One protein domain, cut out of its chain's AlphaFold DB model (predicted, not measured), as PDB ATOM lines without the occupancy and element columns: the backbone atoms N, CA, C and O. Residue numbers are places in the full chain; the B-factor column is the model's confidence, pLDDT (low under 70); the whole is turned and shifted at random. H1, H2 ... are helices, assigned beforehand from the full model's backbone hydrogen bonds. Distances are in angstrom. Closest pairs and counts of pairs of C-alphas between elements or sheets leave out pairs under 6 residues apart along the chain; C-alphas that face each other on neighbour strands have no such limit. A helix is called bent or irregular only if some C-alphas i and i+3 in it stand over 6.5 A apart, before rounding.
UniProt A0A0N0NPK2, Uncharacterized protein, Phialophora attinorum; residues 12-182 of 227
ATOM      1  N   SER A  12     263.329  37.540 154.392       91.81
ATOM      2  CA  SER A  12     263.327  36.703 153.190       91.81
ATOM      3  C   SER A  12     261.937  36.166 152.841       91.81
ATOM      4  O   SER A  12     261.611  36.046 151.667       91.81
ATOM      5  N   VAL A  13     261.104  35.866 153.845       93.00
ATOM      6  CA  VAL A  13     259.727  35.392 153.633       93.00
ATOM      7  C   VAL A  13     258.853  36.538 153.133       93.00
ATOM      8  O   VAL A  13     258.083  36.353 152.196       93.00
ATOM      9  N   ARG A  14     258.996  37.735 153.719       93.88
ATOM     10  CA  ARG A  14     258.306  38.939 153.235       93.88
ATOM     11  C   ARG A  14     258.693  39.224 151.783       93.88
ATOM     12  O   ARG A  14     257.805  39.389 150.954       93.88
ATOM     13  N   GLN A  15     259.992  39.235 151.481       94.25
ATOM     14  CA  GLN A  15     260.496  39.498 150.135       94.25
ATOM     15  C   GLN A  15     259.971  38.470 149.129       94.25
ATOM     16  O   GLN A  15     259.443  38.865 148.099       94.25
ATOM     17  N   GLN A  16     259.989  37.176 149.468       96.19
ATOM     18  CA  GLN A  16     259.427  36.133 148.607       96.19
ATOM     19  C   GLN A  16     257.944  36.383 148.282       96.19
ATOM     20  O   GLN A  16     257.531  36.238 147.135       96.19
ATOM     21  N   ILE A  17     257.134  36.781 149.269       95.94
ATOM     22  CA  ILE A  17     255.710  37.085 149.047       95.94
ATOM     23  C   ILE A  17     255.547  38.271 148.088       95.94
ATOM     24  O   ILE A  17     254.674  38.239 147.216       95.94
ATOM     25  N   ILE A  18     256.369  39.313 148.242       96.56
ATOM     26  CA  ILE A  18     256.369  40.471 147.341       96.56
ATOM     27  C   ILE A  18     256.783  40.067 145.928       96.56
ATOM     28  O   ILE A  18     256.116  40.474 144.977       96.56
ATOM     29  N   ASP A  19     257.821  39.248 145.785       96.81
ATOM     30  CA  ASP A  19     258.313  38.784 144.488       96.81
ATOM     31  C   ASP A  19     257.242  37.946 143.773       96.81
ATOM     32  O   ASP A  19     256.865  38.248 142.642       96.81
ATOM     33  N   GLU A  20     256.631  36.976 144.463       97.31
ATOM     34  CA  GLU A  20     255.552  36.152 143.905       97.31
ATOM     35  C   GLU A  20     254.318  36.977 143.506       97.31
ATOM     36  O   GLU A  20     253.654  36.685 142.505       97.31
ATOM     37  N   ALA A  21     253.965  37.993 144.299       96.38
ATOM     38  CA  ALA A  21     252.869  38.900 143.975       96.38
ATOM     39  C   ALA A  21     253.209  39.776 142.761       96.38
ATOM     40  O   ALA A  21     252.368  39.956 141.877       96.38
ATOM     41  N   THR A  22     254.445  40.270 142.694       96.69
ATOM     42  CA  THR A  22     254.951  41.082 141.583       96.69
ATOM     43  C   THR A  22     254.959  40.276 140.290       96.69
ATOM     44  O   THR A  22     254.424  40.744 139.288       96.69
ATOM     45  N   ASP A  23     255.437  39.032 140.316       97.44
ATOM     46  CA  ASP A  23     255.445  38.139 139.156       97.44
ATOM     47  C   ASP A  23     254.035  37.861 138.625       97.44
ATOM     48  O   ASP A  23     253.790  37.907 137.415       97.44
ATOM     49  N   LYS A  24     253.075  37.611 139.526       96.50
ATOM     50  CA  LYS A  24     251.667  37.409 139.151       96.50
ATOM     51  C   LYS A  24     251.076  38.658 138.504       96.50
ATOM     52  O   LYS A  24     250.375  38.548 137.498       96.50
ATOM     53  N   ILE A  25     251.355  39.832 139.065       96.50
ATOM     54  CA  ILE A  25     250.872  41.105 138.529       96.50
ATOM     55  C   ILE A  25     251.509  41.379 137.171       96.50
ATOM     56  O   ILE A  25     250.782  41.615 136.211       96.50
ATOM     57  N   GLU A  26     252.825  41.254 137.032       96.06
ATOM     58  CA  GLU A  26     253.512  41.456 135.754       96.06
ATOM     59  C   GLU A  26     253.032  40.468 134.680       96.06
ATOM     60  O   GLU A  26     252.857  40.850 133.523       96.06
ATOM     61  N   ALA A  27     252.718  39.219 135.038       96.12
ATOM     62  CA  ALA A  27     252.124  38.261 134.104       96.12
ATOM     63  C   ALA A  27     250.744  38.703 133.578       96.12
ATOM     64  O   ALA A  27     250.408  38.426 132.422       96.12
ATOM     65  N   ILE A  28     249.949  39.395 134.401       95.25
ATOM     66  CA  ILE A  28     248.669  39.989 133.991       95.25
ATOM     67  C   ILE A  28     248.921  41.235 133.134       95.25
ATOM     68  O   ILE A  28     248.347  41.353 132.051       95.25
ATOM     69  N   LEU A  29     249.817  42.123 133.575       94.88
ATOM     70  CA  LEU A  29     250.125  43.389 132.901       94.88
ATOM     71  C   LEU A  29     250.745  43.202 131.514       94.88
ATOM     72  O   LEU A  29     250.535  44.037 130.644       94.88
ATOM     73  N   ARG A  30     251.436  42.086 131.251       94.62
ATOM     74  CA  ARG A  30     251.933  41.737 129.903       94.62
ATOM     75  C   ARG A  30     250.835  41.613 128.844       94.62
ATOM     76  O   ARG A  30     251.144  41.607 127.658       94.62
ATOM     77  N   ARG A  31     249.572  41.466 129.254       94.31
ATOM     78  CA  ARG A  31     248.414  41.412 128.348       94.31
ATOM     79  C   ARG A  31     247.859  42.800 128.020       94.31
ATOM     80  O   ARG A  31     246.978  42.899 127.173       94.31
ATOM     81  N   CYS A  32     248.333  43.836 128.709       93.88
ATOM     82  CA  CYS A  32     247.949  45.220 128.486       93.88
ATOM     83  C   CYS A  32     248.838  45.853 127.408       93.88
ATOM     84  O   CYS A  32     250.052  45.656 127.388       93.88
ATOM     85  N   ASP A  33     248.224  46.648 126.543       93.50
ATOM     86  CA  ASP A  33     248.885  47.475 125.546       93.50
ATOM     87  C   ASP A  33     249.166  48.869 126.141       93.50
ATOM     88  O   ASP A  33     248.225  49.579 126.511       93.50
ATOM     89  N   PRO A  34     250.437  49.297 126.251       88.56
ATOM     90  CA  PRO A  34     250.787  50.601 126.810       88.56
ATOM     91  C   PRO A  34     250.363  51.784 125.924       88.56
ATOM     92  O   PRO A  34     250.448  52.928 126.371       88.56
ATOM     93  N   ILE A  35     249.920  51.559 124.685       89.88
ATOM     94  CA  ILE A  35     249.420  52.625 123.807       89.88
ATOM     95  C   ILE A  35     248.026  53.082 124.257       89.88
ATOM     96  O   ILE A  35     247.718  54.270 124.177       89.88
ATOM     97  N   ILE A  36     247.206  52.166 124.779       90.81
ATOM     98  CA  ILE A  36     245.838  52.453 125.227       90.81
ATOM     99  C   ILE A  36     245.894  53.146 126.603       90.81
ATOM    100  O   ILE A  36     246.371  52.520 127.553       90.81
ATOM    101  N   PRO A  37     245.404  54.395 126.763       89.19
ATOM    102  CA  PRO A  37     245.536  55.162 128.008       89.19
ATOM    103  C   PRO A  37     245.003  54.443 129.254       89.19
ATOM    104  O   PRO A  37     245.681  54.400 130.277       89.19
ATOM    105  N   GLU A  38     243.838  53.798 129.163       90.12
ATOM    106  CA  GLU A  38     243.226  53.008 130.241       90.12
ATOM    107  C   GLU A  38     244.164  51.888 130.717       90.12
ATOM    108  O   GLU A  38     244.315  51.622 131.912       90.12
ATOM    109  N   GLN A  39     244.795  51.202 129.763       92.88
ATOM    110  CA  GLN A  39     245.646  50.049 130.027       92.88
ATOM    111  C   GLN A  39     247.032  50.485 130.498       92.88
ATOM    112  O   GLN A  39     247.569  49.899 131.438       92.88
ATOM    113  N   ARG A  40     247.576  51.565 129.923       90.56
ATOM    114  CA  ARG A  40     248.773  52.245 130.424       90.56
ATOM    115  C   ARG A  40     248.577  52.654 131.878       90.56
ATOM    116  O   ARG A  40     249.414  52.325 132.713       90.56
ATOM    117  N   MET A  41     247.443  53.268 132.197       89.00
ATOM    118  CA  MET A  41     247.086  53.651 133.556       89.00
ATOM    119  C   MET A  41     247.022  52.451 134.509       89.00
ATOM    120  O   MET A  41     247.538  52.518 135.629       89.00
ATOM    121  N   ALA A  42     246.437  51.332 134.072       90.88
ATOM    122  CA  ALA A  42     246.382  50.104 134.859       90.88
ATOM    123  C   ALA A  42     247.781  49.526 135.141       90.88
ATOM    124  O   ALA A  42     248.083  49.209 136.293       90.88
ATOM    125  N   ILE A  43     248.650  49.450 134.123       92.06
ATOM    126  CA  ILE A  43     250.053  49.008 134.260       92.06
ATOM    127  C   ILE A  43     250.775  49.849 135.310       92.06
ATOM    128  O   ILE A  43     251.389  49.339 136.248       92.06
ATOM    129  N   GLN A  44     250.677  51.158 135.138       89.62
ATOM    130  CA  GLN A  44     251.355  52.155 135.939       89.62
ATOM    131  C   GLN A  44     250.873  52.152 137.399       89.62
ATOM    132  O   GLN A  44     251.675  52.094 138.334       89.62
ATOM    133  N   SER A  45     249.556  52.098 137.610       89.50
ATOM    134  CA  SER A  45     248.951  52.034 138.943       89.50
ATOM    135  C   SER A  45     249.302  50.743 139.679       89.50
ATOM    136  O   SER A  45     249.638  50.788 140.860       89.50
ATOM    137  N   ALA A  46     249.266  49.595 138.998       92.56
ATOM    138  CA  ALA A  46     249.593  48.307 139.605       92.56
ATOM    139  C   ALA A  46     251.054  48.254 140.077       92.56
ATOM    140  O   ALA A  46     251.318  47.875 141.220       92.56
ATOM    141  N   ARG A  47     251.994  48.714 139.242       92.44
ATOM    142  CA  ARG A  47     253.418  48.815 139.603       92.44
ATOM    143  C   ARG A  47     253.649  49.770 140.769       92.44
ATOM    144  O   ARG A  47     254.355  49.423 141.713       92.44
ATOM    145  N   MET A  48     253.010  50.940 140.737       90.69
ATOM    146  CA  MET A  48     253.060  51.907 141.834       90.69
ATOM    147  C   MET A  48     252.554  51.287 143.145       90.69
ATOM    148  O   MET A  48     253.213  51.392 144.177       90.69
ATOM    149  N   ILE A  49     251.398  50.620 143.127       91.69
ATOM    150  CA  ILE A  49     250.829  49.990 144.325       91.69
ATOM    151  C   ILE A  49     251.780  48.923 144.868       91.69
ATOM    152  O   ILE A  49     252.064  48.939 146.064       91.69
ATOM    153  N   MET A  50     252.323  48.053 144.015       94.31
ATOM    154  CA  MET A  50     253.251  47.009 144.459       94.31
ATOM    155  C   MET A  50     254.529  47.571 145.066       94.31
ATOM    156  O   MET A  50     254.941  47.118 146.132       94.31
ATOM    157  N   ARG A  51     255.102  48.619 144.466       92.94
ATOM    158  CA  ARG A  51     256.273  49.300 145.029       92.94
ATOM    159  C   ARG A  51     255.970  49.912 146.399       92.94
ATOM    160  O   ARG A  51     256.757  49.769 147.329       92.94
ATOM    161  N   LYS A  52     254.797  50.532 146.563       93.00
ATOM    162  CA  LYS A  52     254.356  51.064 147.863       93.00
ATOM    163  C   LYS A  52     254.175  49.958 148.900       93.00
ATOM    164  O   LYS A  52     254.569  50.145 150.048       93.00
ATOM    165  N   VAL A  53     253.576  48.830 148.516       93.94
ATOM    166  CA  VAL A  53     253.387  47.672 149.401       93.94
ATOM    167  C   VAL A  53     254.736  47.125 149.858       93.94
ATOM    168  O   VAL A  53     254.902  46.868 151.046       93.94
ATOM    169  N   ASP A  54     255.715  47.009 148.964       94.69
ATOM    170  CA  ASP A  54     257.063  46.562 149.313       94.69
ATOM    171  C   ASP A  54     257.723  47.494 150.347       94.69
ATOM    172  O   ASP A  54     258.051  47.054 151.451       94.69
ATOM    173  N   ILE A  55     257.785  48.803 150.062       92.44
ATOM    174  CA  ILE A  55     258.372  49.812 150.963       92.44
ATOM    175  C   ILE A  55     257.674  49.810 152.333       92.44
ATOM    176  O   ILE A  55     258.322  49.751 153.380       92.44
ATOM    177  N   VAL A  56     256.338  49.873 152.350       91.19
ATOM    178  CA  VAL A  56     255.568  49.983 153.598       91.19
ATOM    179  C   VAL A  56     255.615  48.681 154.398       91.19
ATOM    180  O   VAL A  56     255.759  48.735 155.617       91.19
ATOM    181  N   SER A  57     255.540  47.519 153.744       92.06
ATOM    182  CA  SER A  57     255.612  46.223 154.433       92.06
ATOM    183  C   SER A  57     256.984  45.987 155.056       92.06
ATOM    184  O   SER A  57     257.051  45.537 156.198       92.06
ATOM    185  N   ARG A  58     258.071  46.350 154.363       91.44
ATOM    186  CA  ARG A  58     259.435  46.300 154.908       91.44
ATOM    187  C   ARG A  58     259.566  47.201 156.127       91.44
ATOM    188  O   ARG A  58     260.063  46.779 157.170       91.44
ATOM    189  N   ARG A  59     259.031  48.420 156.032       87.31
ATOM    190  CA  ARG A  59     259.048  49.373 157.139       87.31
ATOM    191  C   ARG A  59     258.284  48.861 158.361       87.31
ATOM    192  O   ARG A  59     258.775  48.952 159.481       87.31
ATOM    193  N   GLN A  60     257.095  48.303 158.151       87.44
ATOM    194  CA  GLN A  60     256.302  47.692 159.219       87.44
ATOM    195  C   GLN A  60     257.017  46.487 159.832       87.44
ATOM    196  O   GLN A  60     257.054  46.352 161.052       87.44
ATOM    197  N   TRP A  61     257.626  45.642 159.000       88.38
ATOM    198  CA  TRP A  61     258.395  44.486 159.445       88.38
ATOM    199  C   TRP A  61     259.561  44.883 160.364       88.38
ATOM    200  O   TRP A  61     259.741  44.275 161.420       88.38
ATOM    201  N   GLN A  62     260.298  45.946 160.019       86.38
ATOM    202  CA  GLN A  62     261.380  46.489 160.852       86.38
ATOM    203  C   GLN A  62     260.873  46.979 162.211       86.38
ATOM    204  O   GLN A  62     261.439  46.623 163.243       86.38
ATOM    205  N   ILE A  63     259.784  47.754 162.219       83.56
ATOM    206  CA  ILE A  63     259.184  48.287 163.453       83.56
ATOM    207  C   ILE A  63     258.730  47.145 164.374       83.56
ATOM    208  O   ILE A  63     258.954  47.194 165.579       83.56
ATOM    209  N   LEU A  64     258.134  46.087 163.816       83.81
ATOM    210  CA  LEU A  64     257.659  44.940 164.597       83.81
ATOM    211  C   LEU A  64     258.790  44.104 165.213       83.81
ATOM    212  O   LEU A  64     258.568  43.430 166.218       83.81
ATOM    213  N   ARG A  65     259.986  44.104 164.612       80.31
ATOM    214  CA  ARG A  65     261.141  43.346 165.119       80.31
ATOM    215  C   ARG A  65     262.004  44.109 166.108       80.31
ATOM    216  O   ARG A  65     262.668  43.461 166.913       80.31
ATOM    217  N   SER A  66     261.969  45.432 166.058       73.62
ATOM    218  CA  SER A  66     262.718  46.296 166.964       73.62
ATOM    219  C   SER A  66     261.758  47.149 167.803       73.62
ATOM    220  O   SER A  66     261.688  48.354 167.587       73.62
ATOM    221  N   PRO A  67     260.995  46.548 168.742       65.31
ATOM    222  CA  PRO A  67     260.091  47.302 169.609       65.31
ATOM    223  C   PRO A  67     260.835  48.136 170.667       65.31
ATOM    224  O   PRO A  67     260.281  49.126 171.140       65.31
ATOM    225  N   ASP A  68     262.060  47.739 171.037       63.56
ATOM    226  CA  ASP A  68     262.866  48.404 172.075       63.56
ATOM    227  C   ASP A  68     263.752  49.536 171.522       63.56
ATOM    228  O   ASP A  68     264.015  50.509 172.234       63.56
ATOM    229  N   ASP A  69     264.160  49.464 170.249       60.03
ATOM    230  CA  ASP A  69     264.724  50.623 169.556       60.03
ATOM    231  C   ASP A  69     263.567  51.538 169.188       60.03
ATOM    232  O   ASP A  69     262.645  51.145 168.476       60.03
ATOM    233  N   ARG A  70     263.605  52.773 169.682       59.38
ATOM    234  CA  ARG A  70     262.599  53.797 169.411       59.38
ATOM    235  C   ARG A  70     262.493  54.023 167.898       59.38
ATOM    236  O   ARG A  70     263.261  54.786 167.335       59.38
ATOM    237  N   GLU A  71     261.571  53.303 167.259       64.38
ATOM    238  CA  GLU A  71     261.282  53.279 165.820       64.38
ATOM    239  C   GLU A  71     262.529  53.389 164.911       64.38
ATOM    240  O   GLU A  71     262.906  54.513 164.535       64.38
ATOM    241  N   PRO A  72     263.132  52.256 164.480       67.44
ATOM    242  CA  PRO A  72     264.406  52.244 163.753       67.44
ATOM    243  C   PRO A  72     264.367  53.230 162.590       67.44
ATOM    244  O   PRO A  72     263.408  53.215 161.832       67.44
ATOM    245  N   MET A  73     265.333  54.134 162.437       74.44
ATOM    246  CA  MET A  73     265.312  55.119 161.343       74.44
ATOM    247  C   MET A  73     265.376  54.434 159.969       74.44
ATOM    248  O   MET A  73     265.949  53.357 159.835       74.44
ATOM    249  N   ALA A  74     264.757  55.040 158.951       79.88
ATOM    250  CA  ALA A  74     264.887  54.552 157.579       79.88
ATOM    251  C   ALA A  74     266.310  54.819 157.069       79.88
ATOM    252  O   ALA A  74     266.843  55.916 157.271       79.88
ATOM    253  N   SER A  75     266.901  53.819 156.420       85.75
ATOM    254  CA  SER A  75     268.222  53.911 155.795       85.75
ATOM    255  C   SER A  75     268.196  54.794 154.544       85.75
ATOM    256  O   SER A  75     267.157  54.956 153.906       85.75
ATOM    257  N   GLU A  76     269.350  55.328 154.135       86.00
ATOM    258  CA  GLU A  76     269.448  56.154 152.920       86.00
ATOM    259  C   GLU A  76     268.976  55.418 151.655       86.00
ATOM    260  O   GLU A  76     268.363  56.027 150.777       86.00
ATOM    261  N   SER A  77     269.197  54.100 151.573       89.25
ATOM    262  CA  SER A  77     268.710  53.273 150.459       89.25
ATOM    263  C   SER A  77     267.181  53.258 150.400       89.25
ATOM    264  O   SER A  77     266.597  53.459 149.337       89.25
ATOM    265  N   GLU A  78     266.522  53.091 151.545       89.44
ATOM    266  CA  GLU A  78     265.057  53.078 151.630       89.44
ATOM    267  C   GLU A  78     264.457  54.450 151.337       89.44
ATOM    268  O   GLU A  78     263.402  54.549 150.709       89.44
ATOM    269  N   ILE A  79     265.143  55.519 151.742       92.50
ATOM    270  CA  ILE A  79     264.744  56.882 151.391       92.50
ATOM    271  C   ILE A  79     264.898  57.119 149.896       92.50
ATOM    272  O   ILE A  79     263.972  57.630 149.275       92.50
ATOM    273  N   SER A  80     266.003  56.693 149.285       93.94
ATOM    274  CA  SER A  80     266.172  56.762 147.830       93.94
ATOM    275  C   SER A  80     265.053  56.017 147.090       93.94
ATOM    276  O   SER A  80     264.491  56.544 146.128       93.94
ATOM    277  N   GLU A  81     264.659  54.830 147.561       93.69
ATOM    278  CA  GLU A  81     263.528  54.081 147.002       93.69
ATOM    279  C   GLU A  81     262.188  54.809 147.169       93.69
ATOM    280  O   GLU A  81     261.401  54.868 146.219       93.69
ATOM    281  N   ALA A  82     261.934  55.386 148.347       94.31
ATOM    282  CA  ALA A  82     260.729  56.159 148.637       94.31
ATOM    283  C   ALA A  82     260.639  57.431 147.779       94.31
ATOM    284  O   ALA A  82     259.570  57.754 147.256       94.31
ATOM    285  N   VAL A  83     261.762  58.124 147.581       94.94
ATOM    286  CA  VAL A  83     261.860  59.306 146.716       94.94
ATOM    287  C   VAL A  83     261.590  58.929 145.266       94.94
ATOM    288  O   VAL A  83     260.743  59.551 144.631       94.94
ATOM    289  N   GLN A  84     262.220  57.868 144.757       94.31
ATOM    290  CA  GLN A  84     261.958  57.371 143.403       94.31
ATOM    291  C   GLN A  84     260.494  56.971 143.201       94.31
ATOM    292  O   GLN A  84     259.927  57.214 142.137       94.31
ATOM    293  N   HIS A  85     259.868  56.353 144.209       93.62
ATOM    294  CA  HIS A  85     258.441  56.041 144.171       93.62
ATOM    295  C   HIS A  85     257.601  57.316 144.035       93.62
ATOM    296  O   HIS A  85     256.721  57.383 143.179       93.62
ATOM    297  N   LEU A  86     257.894  58.339 144.840       92.56
ATOM    298  CA  LEU A  86     257.161  59.603 144.813       92.56
ATOM    299  C   LEU A  86     257.352  60.357 143.488       92.56
ATOM    300  O   LEU A  86     256.386  60.866 142.925       92.56
ATOM    301  N   GLU A  87     258.573  60.379 142.956       92.38
ATOM    302  CA  GLU A  87     258.891  60.953 141.645       92.38
ATOM    303  C   GLU A  87     258.168  60.227 140.509       92.38
ATOM    304  O   GLU A  87     257.601  60.879 139.633       92.38
ATOM    305  N   MET A  88     258.128  58.892 140.546       89.31
ATOM    306  CA  MET A  88     257.380  58.095 139.576       89.31
ATOM    307  C   MET A  88     255.893  58.451 139.622       89.31
ATOM    308  O   MET A  88     255.308  58.726 138.579       89.31
ATOM    309  N   THR A  89     255.287  58.522 140.814       87.81
ATOM    310  CA  THR A  89     253.892  58.965 140.967       87.81
ATOM    311  C   THR A  89     253.687  60.388 140.441       87.81
ATOM    312  O   THR A  89     252.673  60.659 139.796       87.81
ATOM    313  N   ASN A  90     254.643  61.291 140.680       88.19
ATOM    314  CA  ASN A  90     254.570  62.670 140.208       88.19
ATOM    315  C   ASN A  90     254.603  62.762 138.676       88.19
ATOM    316  O   ASN A  90     253.728  63.398 138.091       88.19
ATOM    317  N   GLY A  91     255.572  62.112 138.027       84.12
ATOM    318  CA  GLY A  91     255.713  62.144 136.569       84.12
ATOM    319  C   GLY A  91     254.544  61.469 135.857       84.12
ATOM    320  O   GLY A  91     253.934  62.037 134.960       84.12
ATOM    321  N   MET A  92     254.170  60.282 136.321       78.56
ATOM    322  CA  MET A  92     253.145  59.445 135.703       78.56
ATOM    323  C   MET A  92     251.747  60.071 135.695       78.56
ATOM    324  O   MET A  92     251.003  59.868 134.745       78.56
ATOM    325  N   MET A  93     251.369  60.803 136.747       73.94
ATOM    326  CA  MET A  93     249.982  61.255 136.922       73.94
ATOM    327  C   MET A  93     249.767  62.739 136.620       73.94
ATOM    328  O   MET A  93     248.647  63.143 136.314       73.94
ATOM    329  N   TRP A  94     250.811  63.561 136.745       73.06
ATOM    330  CA  TRP A  94     250.683  65.015 136.610       73.06
ATOM    331  C   TRP A  94     251.328  65.571 135.343       73.06
ATOM    332  O   TRP A  94     251.013  66.695 134.972       73.06
ATOM    333  N   GLN A  95     252.204  64.806 134.684       77.06
ATOM    334  CA  GLN A  95     252.890  65.249 133.463       77.06
ATOM    335  C   GLN A  95     252.350  64.576 132.192       77.06
ATOM    336  O   GLN A  95     252.574  65.098 131.105       77.06
ATOM    337  N   ASP A  96     251.641  63.448 132.307       80.19
ATOM    338  CA  ASP A  96     251.024  62.757 131.167       80.19
ATOM    339  C   ASP A  96     249.608  63.312 130.910       80.19
ATOM    340  O   ASP A  96     248.673  63.048 131.673       80.19
ATOM    341  N   GLU A  97     249.453  64.107 129.845       81.38
ATOM    342  CA  GLU A  97     248.170  64.709 129.449       81.38
ATOM    343  C   GLU A  97     247.112  63.655 129.101       81.38
ATOM    344  O   GLU A  97     245.938  63.829 129.440       81.38
ATOM    345  N   ASP A  98     247.519  62.524 128.515       82.94
ATOM    346  CA  ASP A  98     246.604  61.429 128.171       82.94
ATOM    347  C   ASP A  98     246.001  60.788 129.431       82.94
ATOM    348  O   ASP A  98     244.932  60.173 129.384       82.94
ATOM    349  N   LEU A  99     246.684  60.928 130.573       82.50
ATOM    350  CA  LEU A  99     246.259  60.382 131.859       82.50
ATOM    351  C   LEU A  99     245.562  61.406 132.760       82.50
ATOM    352  O   LEU A  99     245.145  61.055 133.868       82.50
ATOM    353  N   ALA A 100     245.342  62.637 132.288       83.38
ATOM    354  CA  ALA A 100     244.703  63.696 133.070       83.38
ATOM    355  C   ALA A 100     243.320  63.285 133.611       83.38
ATOM    356  O   ALA A 100     242.974  63.581 134.758       83.38
ATOM    357  N   ALA A 101     242.548  62.520 132.829       83.75
ATOM    358  CA  ALA A 101     241.241  62.001 133.238       83.75
ATOM    359  C   ALA A 101     241.305  61.038 134.444       83.75
ATOM    360  O   ALA A 101     240.303  60.852 135.134       83.75
ATOM    361  N   TYR A 102     242.472  60.452 134.726       83.75
ATOM    362  CA  TYR A 102     242.693  59.487 135.804       83.75
ATOM    363  C   TYR A 102     243.350  60.096 137.050       83.75
ATOM    364  O   TYR A 102     243.571  59.385 138.031       83.75
ATOM    365  N   GLN A 103     243.601  61.410 137.072       81.81
ATOM    366  CA  GLN A 103     244.235  62.107 138.201       81.81
ATOM    367  C   GLN A 103     243.490  61.945 139.534       81.81
ATOM    368  O   GLN A 103     244.109  62.017 140.598       81.81
ATOM    369  N   TRP A 104     242.181  61.664 139.495       80.81
ATOM    370  CA  TRP A 104     241.359  61.400 140.681       80.81
ATOM    371  C   TRP A 104     241.911  60.267 141.560       80.81
ATOM    372  O   TRP A 104     241.663  60.247 142.767       80.81
ATOM    373  N   ILE A 105     242.693  59.345 140.992       80.38
ATOM    374  CA  ILE A 105     243.305  58.240 141.732       80.38
ATOM    375  C   ILE A 105     244.258  58.723 142.833       80.38
ATOM    376  O   ILE A 105     244.383  58.062 143.859       80.38
ATOM    377  N   ASN A 106     244.901  59.883 142.662       76.62
ATOM    378  CA  ASN A 106     245.777  60.450 143.681       76.62
ATOM    379  C   ASN A 106     244.963  60.931 144.880       76.62
ATOM    380  O   ASN A 106     245.370  60.725 146.019       76.62
ATOM    381  N   CYS A 107     243.774  61.480 144.638       77.06
ATOM    382  CA  CYS A 107     242.842  61.830 145.705       77.06
ATOM    383  C   CYS A 107     242.317  60.579 146.425       77.06
ATOM    384  O   CYS A 107     242.161  60.597 147.643       77.06
ATOM    385  N   ALA A 108     242.080  59.486 145.692       80.19
ATOM    386  CA  ALA A 108     241.627  58.218 146.265       80.19
ATOM    387  C   ALA A 108     242.733  57.480 147.043       80.19
ATOM    388  O   ALA A 108     242.465  56.870 148.079       80.19
ATOM    389  N   PHE A 109     243.985  57.561 146.582       79.25
ATOM    390  CA  PHE A 109     245.138  56.887 147.182       79.25
ATOM    391  C   PHE A 109     246.323  57.836 147.419       79.25
ATOM    392  O   PHE A 109     247.390  57.650 146.821       79.25
ATOM    393  N   PRO A 110     246.207  58.811 148.340       83.50
ATOM    394  CA  PRO A 110     247.300  59.740 148.589       83.50
ATOM    395  C   PRO A 110     248.555  59.026 149.113       83.50
ATOM    396  O   PRO A 110     248.505  57.989 149.798       83.50
ATOM    397  N   GLN A 111     249.730  59.582 148.810       88.44
ATOM    398  CA  GLN A 111     251.021  58.977 149.154       88.44
ATOM    399  C   GLN A 111     251.474  59.289 150.592       88.44
ATOM    400  O   GLN A 111     252.661  59.480 150.845       88.44
ATOM    401  N   TYR A 112     250.540  59.281 151.554       89.25
ATOM    402  CA  TYR A 112     250.786  59.641 152.959       89.25
ATOM    403  C   TYR A 112     251.987  58.918 153.576       89.25
ATOM    404  O   TYR A 112     252.885  59.559 154.105       89.25
ATOM    405  N   HIS A 113     252.026  57.586 153.475       90.19
ATOM    406  CA  HIS A 113     253.089  56.776 154.078       90.19
ATOM    407  C   HIS A 113     254.471  57.090 153.497       90.19
ATOM    408  O   HIS A 113     255.450  57.117 154.230       90.19
ATOM    409  N   ILE A 114     254.545  57.351 152.190       92.69
ATOM    410  CA  ILE A 114     255.808  57.632 151.503       92.69
ATOM    411  C   ILE A 114     256.326  59.010 151.910       92.69
ATOM    412  O   ILE A 114     257.476  59.130 152.323       92.69
ATOM    413  N   MET A 115     255.461  60.029 151.882       92.62
ATOM    414  CA  MET A 115     255.823  61.369 152.352       92.62
ATOM    415  C   MET A 115     256.221  61.360 153.829       92.62
ATOM    416  O   MET A 115     257.194  62.007 154.193       92.62
ATOM    417  N   LEU A 116     255.520  60.593 154.671       91.62
ATOM    418  CA  LEU A 116     255.845  60.477 156.092       91.62
ATOM    419  C   LEU A 116     257.238  59.875 156.311       91.62
ATOM    420  O   LEU A 116     258.010  60.411 157.100       91.62
ATOM    421  N   ILE A 117     257.570  58.787 155.603       90.38
ATOM    422  CA  ILE A 117     258.895  58.150 155.672       90.38
ATOM    423  C   ILE A 117     259.991  59.150 155.279       90.38
ATOM    424  O   ILE A 117     260.978  59.289 156.001       90.38
ATOM    425  N   ILE A 118     259.789  59.875 154.173       93.00
ATOM    426  CA  ILE A 118     260.740  60.871 153.672       93.00
ATOM    427  C   ILE A 118     260.909  62.021 154.669       93.00
ATOM    428  O   ILE A 118     262.021  62.299 155.109       93.00
ATOM    429  N   LEU A 119     259.814  62.676 155.057       92.19
ATOM    430  CA  LEU A 119     259.852  63.862 155.911       92.19
ATOM    431  C   LEU A 119     260.415  63.555 157.301       92.19
ATOM    432  O   LEU A 119     261.223  64.323 157.817       92.19
ATOM    433  N   ARG A 120     260.065  62.399 157.882       89.81
ATOM    434  CA  ARG A 120     260.640  61.945 159.156       89.81
ATOM    435  C   ARG A 120     262.158  61.799 159.064       89.81
ATOM    436  O   ARG A 120     262.854  62.161 160.006       89.81
ATOM    437  N   HIS A 121     262.671  61.278 157.949       88.75
ATOM    438  CA  HIS A 121     264.113  61.175 157.735       88.75
ATOM    439  C   HIS A 121     264.765  62.552 157.556       88.75
ATOM    440  O   HIS A 121     265.779  62.815 158.193       88.75
ATOM    441  N   LEU A 122     264.150  63.459 156.789       89.19
ATOM    442  CA  LEU A 122     264.663  64.823 156.591       89.19
ATOM    443  C   LEU A 122     264.744  65.638 157.887       89.19
ATOM    444  O   LEU A 122     265.650  66.450 158.040       89.19
ATOM    445  N   CYS A 123     263.842  65.412 158.846       88.44
ATOM    446  CA  CYS A 123     263.924  66.062 160.156       88.44
ATOM    447  C   CYS A 123     265.130  65.612 161.004       88.44
ATOM    448  O   CYS A 123     265.439  66.269 161.994       88.44
ATOM    449  N   VAL A 124     265.787  64.502 160.653       86.25
ATOM    450  CA  VAL A 124     266.965  63.975 161.365       86.25
ATOM    451  C   VAL A 124     268.238  64.184 160.548       86.25
ATOM    452  O   VAL A 124     269.262  64.577 161.101       86.25
ATOM    453  N   VAL A 125     268.166  63.964 159.235       86.31
ATOM    454  CA  VAL A 125     269.271  64.140 158.288       86.31
ATOM    455  C   VAL A 125     268.861  65.189 157.245       86.31
ATOM    456  O   VAL A 125     268.430  64.844 156.144       86.31
ATOM    457  N   PRO A 126     268.951  66.492 157.577       83.81
ATOM    458  CA  PRO A 126     268.522  67.575 156.688       83.81
ATOM    459  C   PRO A 126     269.562  67.940 155.613       83.81
ATOM    460  O   PRO A 126     269.388  68.918 154.895       83.81
ATOM    461  N   PHE A 127     270.673  67.213 155.496       83.69
ATOM    462  CA  PHE A 127     271.785  67.577 154.615       83.69
ATOM    463  C   PHE A 127     272.032  66.536 153.518       83.69
ATOM    464  O   PHE A 127     271.683  65.366 153.642       83.69
ATOM    465  N   GLY A 128     272.663  66.984 152.430       86.50
ATOM    466  CA  GLY A 128     273.057  66.144 151.297       86.50
ATOM    467  C   GLY A 128     272.146  66.255 150.071       86.50
ATOM    468  O   GLY A 128     271.055  66.824 150.102       86.50
ATOM    469  N   GLU A 129     272.613  65.692 148.955       88.19
ATOM    470  CA  GLU A 129     271.891  65.720 147.675       88.19
ATOM    471  C   GLU A 129     270.600  64.893 147.719       88.19
ATOM    472  O   GLU A 129     269.584  65.290 147.147       88.19
ATOM    473  N   LEU A 130     270.603  63.781 148.466       90.06
ATOM    474  CA  LEU A 130     269.397  62.991 148.701       90.06
ATOM    475  C   LEU A 130     268.342  63.808 149.453       90.06
ATOM    476  O   LEU A 130     267.175  63.757 149.077       90.06
ATOM    477  N   ALA A 131     268.744  64.605 150.450       89.62
ATOM    478  CA  ALA A 131     267.823  65.435 151.217       89.62
ATOM    479  C   ALA A 131     267.153  66.508 150.342       89.62
ATOM    480  O   ALA A 131     265.931  66.652 150.362       89.62
ATOM    481  N   LYS A 132     267.933  67.196 149.497       91.75
ATOM    482  CA  LYS A 132     267.412  68.184 148.533       91.75
ATOM    483  C   LYS A 132     266.448  67.555 147.530       91.75
ATOM    484  O   LYS A 132     265.353  68.076 147.320       91.75
ATOM    485  N   ARG A 133     266.832  66.420 146.933       94.25
ATOM    486  CA  ARG A 133     265.990  65.676 145.983       94.25
ATOM    487  C   ARG A 133     264.690  65.217 146.639       94.25
ATOM    488  O   ARG A 133     263.616  65.379 146.067       94.25
ATOM    489  N   ALA A 134     264.785  64.683 147.852       93.62
ATOM    490  CA  ALA A 134     263.641  64.210 148.609       93.62
ATOM    491  C   ALA A 134     262.670  65.344 148.954       93.62
ATOM    492  O   ALA A 134     261.466  65.206 148.739       93.62
ATOM    493  N   PHE A 135     263.192  66.480 149.425       93.31
ATOM    494  CA  PHE A 135     262.384  67.658 149.722       93.31
ATOM    495  C   PHE A 135     261.691  68.189 148.459       93.31
ATOM    496  O   PHE A 135     260.480  68.393 148.469       93.31
ATOM    497  N   ALA A 136     262.412  68.310 147.340       94.12
ATOM    498  CA  ALA A 136     261.840  68.739 146.062       94.12
ATOM    499  C   ALA A 136     260.725  67.800 145.559       94.12
ATOM    500  O   ALA A 136     259.700  68.266 145.060       94.12
ATOM    501  N   ALA A 137     260.886  66.482 145.720       93.56
ATOM    502  CA  ALA A 137     259.863  65.509 145.341       93.56
ATOM    503  C   ALA A 137     258.583  65.645 146.189       93.56
ATOM    504  O   ALA A 137     257.476  65.544 145.650       93.56
ATOM    505  N   VAL A 138     258.726  65.899 147.496       93.38
ATOM    506  CA  VAL A 138     257.596  66.153 148.406       93.38
ATOM    507  C   VAL A 138     256.906  67.472 148.069       93.38
ATOM    508  O   VAL A 138     255.679  67.499 147.979       93.38
ATOM    509  N   GLU A 139     257.669  68.531 147.809       92.75
ATOM    510  CA  GLU A 139     257.139  69.836 147.403       92.75
ATOM    511  C   GLU A 139     256.316  69.758 146.127       92.75
ATOM    512  O   GLU A 139     255.192  70.258 146.075       92.75
ATOM    513  N   LEU A 140     256.850  69.078 145.111       91.25
ATOM    514  CA  LEU A 140     256.141  68.865 143.860       91.25
ATOM    515  C   LEU A 140     254.835  68.099 144.093       91.25
ATOM    516  O   LEU A 140     253.795  68.474 143.559       91.25
ATOM    517  N   HIS A 141     254.867  67.056 144.928       89.44
ATOM    518  CA  HIS A 141     253.672  66.273 145.231       89.44
ATOM    519  C   HIS A 141     252.609  67.112 145.952       89.44
ATOM    520  O   HIS A 141     251.451  67.128 145.540       89.44
ATOM    521  N   LEU A 142     252.997  67.854 146.994       88.06
ATOM    522  CA  LEU A 142     252.097  68.739 147.738       88.06
ATOM    523  C   LEU A 142     251.531  69.853 146.851       88.06
ATOM    524  O   LEU A 142     250.336  70.141 146.921       88.06
ATOM    525  N   GLY A 143     252.365  70.457 146.003       86.62
ATOM    526  CA  GLY A 143     251.948  71.467 145.032       86.62
ATOM    527  C   GLY A 143     250.887  70.931 144.076       86.62
ATOM    528  O   GLY A 143     249.819  71.524 143.946       86.62
ATOM    529  N   ASN A 144     251.125  69.752 143.497       84.25
ATOM    530  CA  ASN A 144     250.180  69.106 142.590       84.25
ATOM    531  C   ASN A 144     248.830  68.802 143.264       84.25
ATOM    532  O   ASN A 144     247.776  69.013 142.665       84.25
ATOM    533  N   PHE A 145     248.842  68.363 144.527       80.56
ATOM    534  CA  PHE A 145     247.610  68.141 145.291       80.56
ATOM    535  C   PHE A 145     246.834  69.434 145.558       80.56
ATOM    536  O   PHE A 145     245.612  69.433 145.415       80.56
ATOM    537  N   LYS A 146     247.518  70.538 145.886       80.69
ATOM    538  CA  LYS A 146     246.882  71.855 146.079       80.69
ATOM    539  C   LYS A 146     246.226  72.375 144.800       80.69
ATOM    540  O   LYS A 146     245.165  72.983 144.859       80.69
ATOM    541  N   THR A 147     246.850  72.143 143.647       76.88
ATOM    542  CA  THR A 147     246.323  72.574 142.341       76.88
ATOM    543  C   THR A 147     245.212  71.654 141.814       76.88
ATOM    544  O   THR A 147     244.469  72.037 140.911       76.88
ATOM    545  N   SER A 148     245.062  70.448 142.368       72.19
ATOM    546  CA  SER A 148     244.013  69.507 141.971       72.19
ATOM    547  C   SER A 148     242.608  70.011 142.320       72.19
ATOM    548  O   SER A 148     242.406  70.751 143.277       72.19
ATOM    549  N   ARG A 149     241.596  69.541 141.575       56.72
ATOM    550  CA  ARG A 149     240.174  69.928 141.711       56.72
ATOM    551  C   ARG A 149     239.600  69.721 143.125       56.72
ATOM    552  O   ARG A 149     238.602  70.349 143.464       56.72
ATOM    553  N   ASN A 150     240.237  68.892 143.952       57.28
ATOM    554  CA  ASN A 150     239.851  68.611 145.338       57.28
ATOM    555  C   ASN A 150     240.677  69.424 146.359       57.28
ATOM    556  O   ASN A 150     240.899  68.934 147.458       57.28
ATOM    557  N   GLY A 151     241.164  70.610 145.967       53.91
ATOM    558  CA  GLY A 151     242.298  71.379 146.511       53.91
ATOM    559  C   GLY A 151     242.294  71.836 147.975       53.91
ATOM    560  O   GLY A 151     242.904  72.858 148.277       53.91
ATOM    561  N   SER A 152     241.676  71.094 148.887       59.81
ATOM    562  CA  SER A 152     241.852  71.289 150.319       59.81
ATOM    563  C   SER A 152     242.724  70.173 150.888       59.81
ATOM    564  O   SER A 152     242.381  68.989 150.817       59.81
ATOM    565  N   LEU A 153     243.885  70.542 151.435       63.19
ATOM    566  CA  LEU A 153     244.754  69.643 152.201       63.19
ATOM    567  C   LEU A 153     244.178  69.460 153.612       63.19
ATOM    568  O   LEU A 153     244.834  69.753 154.609       63.19
ATOM    569  N   ASP A 154     242.932  69.000 153.680       66.06
ATOM    570  CA  ASP A 154     242.183  68.938 154.926       66.06
ATOM    571  C   ASP A 154     242.370  67.602 155.629       66.06
ATOM    572  O   ASP A 154     242.398  66.523 155.026       66.06
ATOM    573  N   GLY A 155     242.449  67.682 156.952       75.88
ATOM    574  CA  GLY A 155     242.492  66.532 157.831       75.88
ATOM    575  C   GLY A 155     243.873  66.247 158.405       75.88
ATOM    576  O   GLY A 155     244.920  66.596 157.861       75.88
ATOM    577  N   LEU A 156     243.846  65.528 159.525       77.50
ATOM    578  CA  LEU A 156     244.988  65.328 160.415       77.50
ATOM    579  C   LEU A 156     246.258  64.834 159.703       77.50
ATOM    580  O   LEU A 156     247.362  65.258 160.032       77.50
ATOM    581  N   LYS A 157     246.122  63.950 158.707       83.38
ATOM    582  CA  LYS A 157     247.275  63.409 157.970       83.38
ATOM    583  C   LYS A 157     247.995  64.481 157.159       83.38
ATOM    584  O   LYS A 157     249.221  64.469 157.124       83.38
ATOM    585  N   TRP A 158     247.259  65.381 156.512       84.19
ATOM    586  CA  TRP A 158     247.862  66.471 155.756       84.19
ATOM    587  C   TRP A 158     248.509  67.488 156.682       84.19
ATOM    588  O   TRP A 158     249.650  67.849 156.423       84.19
ATOM    589  N   THR A 159     247.853  67.841 157.793       86.00
ATOM    590  CA  THR A 159     248.426  68.722 158.820       86.00
ATOM    591  C   THR A 159     249.763  68.189 159.328       86.00
ATOM    592  O   THR A 159     250.761  68.901 159.303       86.00
ATOM    593  N   VAL A 160     249.826  66.907 159.705       88.25
ATOM    594  CA  VAL A 160     251.077  66.277 160.157       88.25
ATOM    595  C   VAL A 160     252.164  66.366 159.083       88.25
ATOM    596  O   VAL A 160     253.310  66.692 159.389       88.25
ATOM    597  N   LEU A 161     251.828  66.110 157.817       88.81
ATOM    598  CA  LEU A 161     252.797  66.187 156.725       88.81
ATOM    599  C   LEU A 161     253.263  67.618 156.447       88.81
ATOM    600  O   LEU A 161     254.454  67.820 156.227       88.81
ATOM    601  N   THR A 162     252.373  68.610 156.478       87.75
ATOM    602  CA  THR A 162     252.750  70.016 156.286       87.75
ATOM    603  C   THR A 162     253.635  70.508 157.425       87.75
ATOM    604  O   THR A 162     254.668  71.111 157.159       87.75
ATOM    605  N   THR A 163     253.322  70.149 158.673       88.94
ATOM    606  CA  THR A 163     254.145  70.509 159.837       88.94
ATOM    607  C   THR A 163     255.527  69.860 159.772       88.94
ATOM    608  O   THR A 163     256.537  70.523 160.006       88.94
ATOM    609  N   LEU A 164     255.610  68.573 159.408       90.06
ATOM    610  CA  LEU A 164     256.900  67.898 159.226       90.06
ATOM    611  C   LEU A 164     257.713  68.513 158.083       90.06
ATOM    612  O   LEU A 164     258.928  68.656 158.202       90.06
ATOM    613  N   ARG A 165     257.048  68.902 156.994       93.12
ATOM    614  CA  ARG A 165     257.666  69.608 155.868       93.12
ATOM    615  C   ARG A 165     258.228  70.960 156.297       93.12
ATOM    616  O   ARG A 165     259.384  71.242 155.995       93.12
ATOM    617  N   ASP A 166     257.463  71.760 157.034       91.00
ATOM    618  CA  ASP A 166     257.903  73.079 157.501       91.00
ATOM    619  C   ASP A 166     259.072  72.963 158.486       91.00
ATOM    620  O   ASP A 166     260.055  73.702 158.393       91.00
ATOM    621  N   ARG A 167     259.034  71.962 159.373       89.75
ATOM    622  CA  ARG A 167     260.148  71.654 160.276       89.75
ATOM    623  C   ARG A 167     261.397  71.202 159.524       89.75
ATOM    624  O   ARG A 167     262.488  71.682 159.825       89.75
ATOM    625  N   ALA A 168     261.259  70.282 158.567       90.44
ATOM    626  CA  ALA A 168     262.374  69.836 157.736       90.44
ATOM    627  C   ALA A 168     263.007  71.026 157.002       90.44
ATOM    628  O   ALA A 168     264.222  71.193 157.042       90.44
ATOM    629  N   PHE A 169     262.186  71.910 156.433       91.44
ATOM    630  CA  PHE A 169     262.650  73.121 155.765       91.44
ATOM    631  C   PHE A 169     263.433  74.055 156.696       91.44
ATOM    632  O   PHE A 169     264.530  74.488 156.347       91.44
ATOM    633  N   ALA A 170     262.924  74.322 157.903       90.81
ATOM    634  CA  ALA A 170     263.616  75.152 158.889       90.81
ATOM    635  C   ALA A 170     264.984  74.566 159.291       90.81
ATOM    636  O   ALA A 170     265.966  75.299 159.422       90.81
ATOM    637  N   LEU A 171     265.071  73.241 159.446       89.25
ATOM    638  CA  LEU A 171     266.328  72.553 159.747       89.25
ATOM    639  C   LEU A 171     267.320  72.631 158.582       89.25
ATOM    640  O   LEU A 171     268.496  72.908 158.808       89.25
ATOM    641  N   MET A 172     266.851  72.443 157.346       89.06
ATOM    642  CA  MET A 172     267.678  72.584 156.143       89.06
ATOM    643  C   MET A 172     268.249  74.003 156.021       89.06
ATOM    644  O   MET A 172     269.450  74.160 155.809       89.06
ATOM    645  N   GLN A 173     267.426  75.035 156.244       88.81
ATOM    646  CA  GLN A 173     267.879  76.431 156.225       88.81
ATOM    647  C   GLN A 173     268.922  76.731 157.301       88.81
ATOM    648  O   GLN A 173     269.901  77.424 157.031       88.81
ATOM    649  N   LYS A 174     268.729  76.214 158.519       87.69
ATOM    650  CA  LYS A 174     269.688  76.400 159.611       87.69
ATOM    651  C   LYS A 174     271.057  75.819 159.249       87.69
ATOM    652  O   LYS A 174     272.067  76.496 159.410       87.69
ATOM    653  N   VAL A 175     271.086  74.611 158.686       84.50
ATOM    654  CA  VAL A 175     272.336  73.966 158.245       84.50
ATOM    655  C   VAL A 175     273.021  74.758 157.128       84.50
ATOM    656  O   VAL A 175     274.247  74.898 157.137       84.50
ATOM    657  N   GLU A 176     272.263  75.316 156.183       83.19
ATOM    658  CA  GLU A 176     272.823  76.193 155.147       83.19
ATOM    659  C   GLU A 176     273.418  77.481 155.740       83.19
ATOM    660  O   GLU A 176     274.526  77.870 155.371       83.19
ATOM    661  N   GLN A 177     272.741  78.115 156.702       82.75
ATOM    662  CA  GLN A 177     273.230  79.326 157.375       82.75
ATOM    663  C   GLN A 177     274.494  79.074 158.210       82.75
ATOM    664  O   GLN A 177     275.430  79.879 158.162       82.75
ATOM    665  N   ASP A 178     274.553  77.950 158.925       82.19
ATOM    666  CA  ASP A 178     275.721  77.548 159.716       82.19
ATOM    667  C   ASP A 178     276.930  77.254 158.807       82.19
ATOM    668  O   ASP A 178     278.060  77.642 159.112       82.19
ATOM    669  N   SER A 179     276.693  76.659 157.633       75.19
ATOM    670  CA  SER A 179     277.737  76.386 156.632       75.19
ATOM    671  C   SER A 179     278.327  77.669 156.026       75.19
ATOM    672  O   SER A 179     279.539  77.766 155.827       75.19
ATOM    673  N   VAL A 180     277.485  78.675 155.762       69.31
ATOM    674  CA  VAL A 180     277.910  79.980 155.219       69.31
ATOM    675  C   VAL A 180     278.629  80.822 156.280       69.31
ATOM    676  O   VAL A 180     279.634  81.473 155.981       69.31
ATOM    677  N   SER A 181     278.168  80.775 157.532       61.12
ATOM    678  CA  SER A 181     278.775  81.509 158.651       61.12
ATOM    679  C   SER A 181     280.120  80.904 159.078       61.12
ATOM    680  O   SER A 181     281.068  81.638 159.366       61.12
ATOM    681  N   GLY A 182     280.254  79.572 159.034       57.56
ATOM    682  CA  GLY A 182     281.513  78.866 159.290       57.56
ATOM    683  C   GLY A 182     282.606  79.169 158.259       57.56
ATOM    684  O   GLY A 182     283.772  79.291 158.627       57.56
TER     685      GLY A 182
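This is residues 12 to 182 of the 227 residues of an uncharacterized protein of Phialophora attinorum (UniProt A0A0N0NPK2). Four helices, H1, H2, H3 and H7, form a row in which each packs side by side on the next. H6 crosses one side of this row on H3 and H7, and H8 packs on H6, its last residues 177 to 182 sticking out; the small H4 and H5 follow the end of H3. The printed part has 171 residues with eight named helices, H1 to H8 in order, and no named strand: all helix. It is compact, with a radius of gyration of the C-alphas of 17.7 A and spans of 58 by 41 by 30 A.

H1, residues 12 to 29, begins at C-alpha 12 (263.327, 36.703, 153.190) and is 25.1 A long. H2, residues 37 to 65, is the longest helix at 42.0 A. H3, residues 76 to 94, spans 26.4 A from C-alpha 76 (269.448, 56.154, 152.920). H4, residues 97 to 102, is irregular, with C-alphas 98 and 101 7.4 A apart. H5 is residues 104 to 108, H6 residues 112 to 122 and H7 residues 129 to 147, the last 27.0 A long. H8, residues 156 to 182, spans 39.0 A and ends at C-alpha 182 (281.513, 78.866, 159.290).

H1 and H2 form a helical hairpin at a shallow tilt of 5 degrees; their closest C-alphas, of Leu 29 and Ile 43, are 5.8 A apart. H2, with residues 44 to 55 alone, touches H3 in a second hairpin at 24 degrees, closest at the C-alphas of Arg 51 and His 85, 7.1 A. H3 touches H7, the same way at a shallow tilt of 31 degrees, with the C-alphas of Val 83 and Ala 134 at 5.6 A. H3 and H4 touch only at the corner, and H5 is near H3. H6 touches H3 at a steep tilt of 46 degrees, closest at the C-alphas of Ala 82 and Ile 114, 5.9 A. H6, H7 and H8 are an up and down bundle, each running against the one before. H8 touches H6 at 22 degrees, the C-alphas of Leu 122 and Ala 168 being 5.6 A apart. H1 and H8 are apart. Every O i to N i+4 pair is within hydrogen-bond range in H1, H2, H3, H5, H6, H7 and H8; H4 has 0 of 2, but 2 of 3 O i to N i+3 pairs.

The C-alphas of Arg 31 and Gly 182, the two farthest apart, are 58.8 A apart. The printed part has no cut and no long link. Residues 65 to 70 stand free. The mean pLDDT of the printed part is 86.1; residues 67 to 72, 149 to 154 and 180 to 182 are under 70.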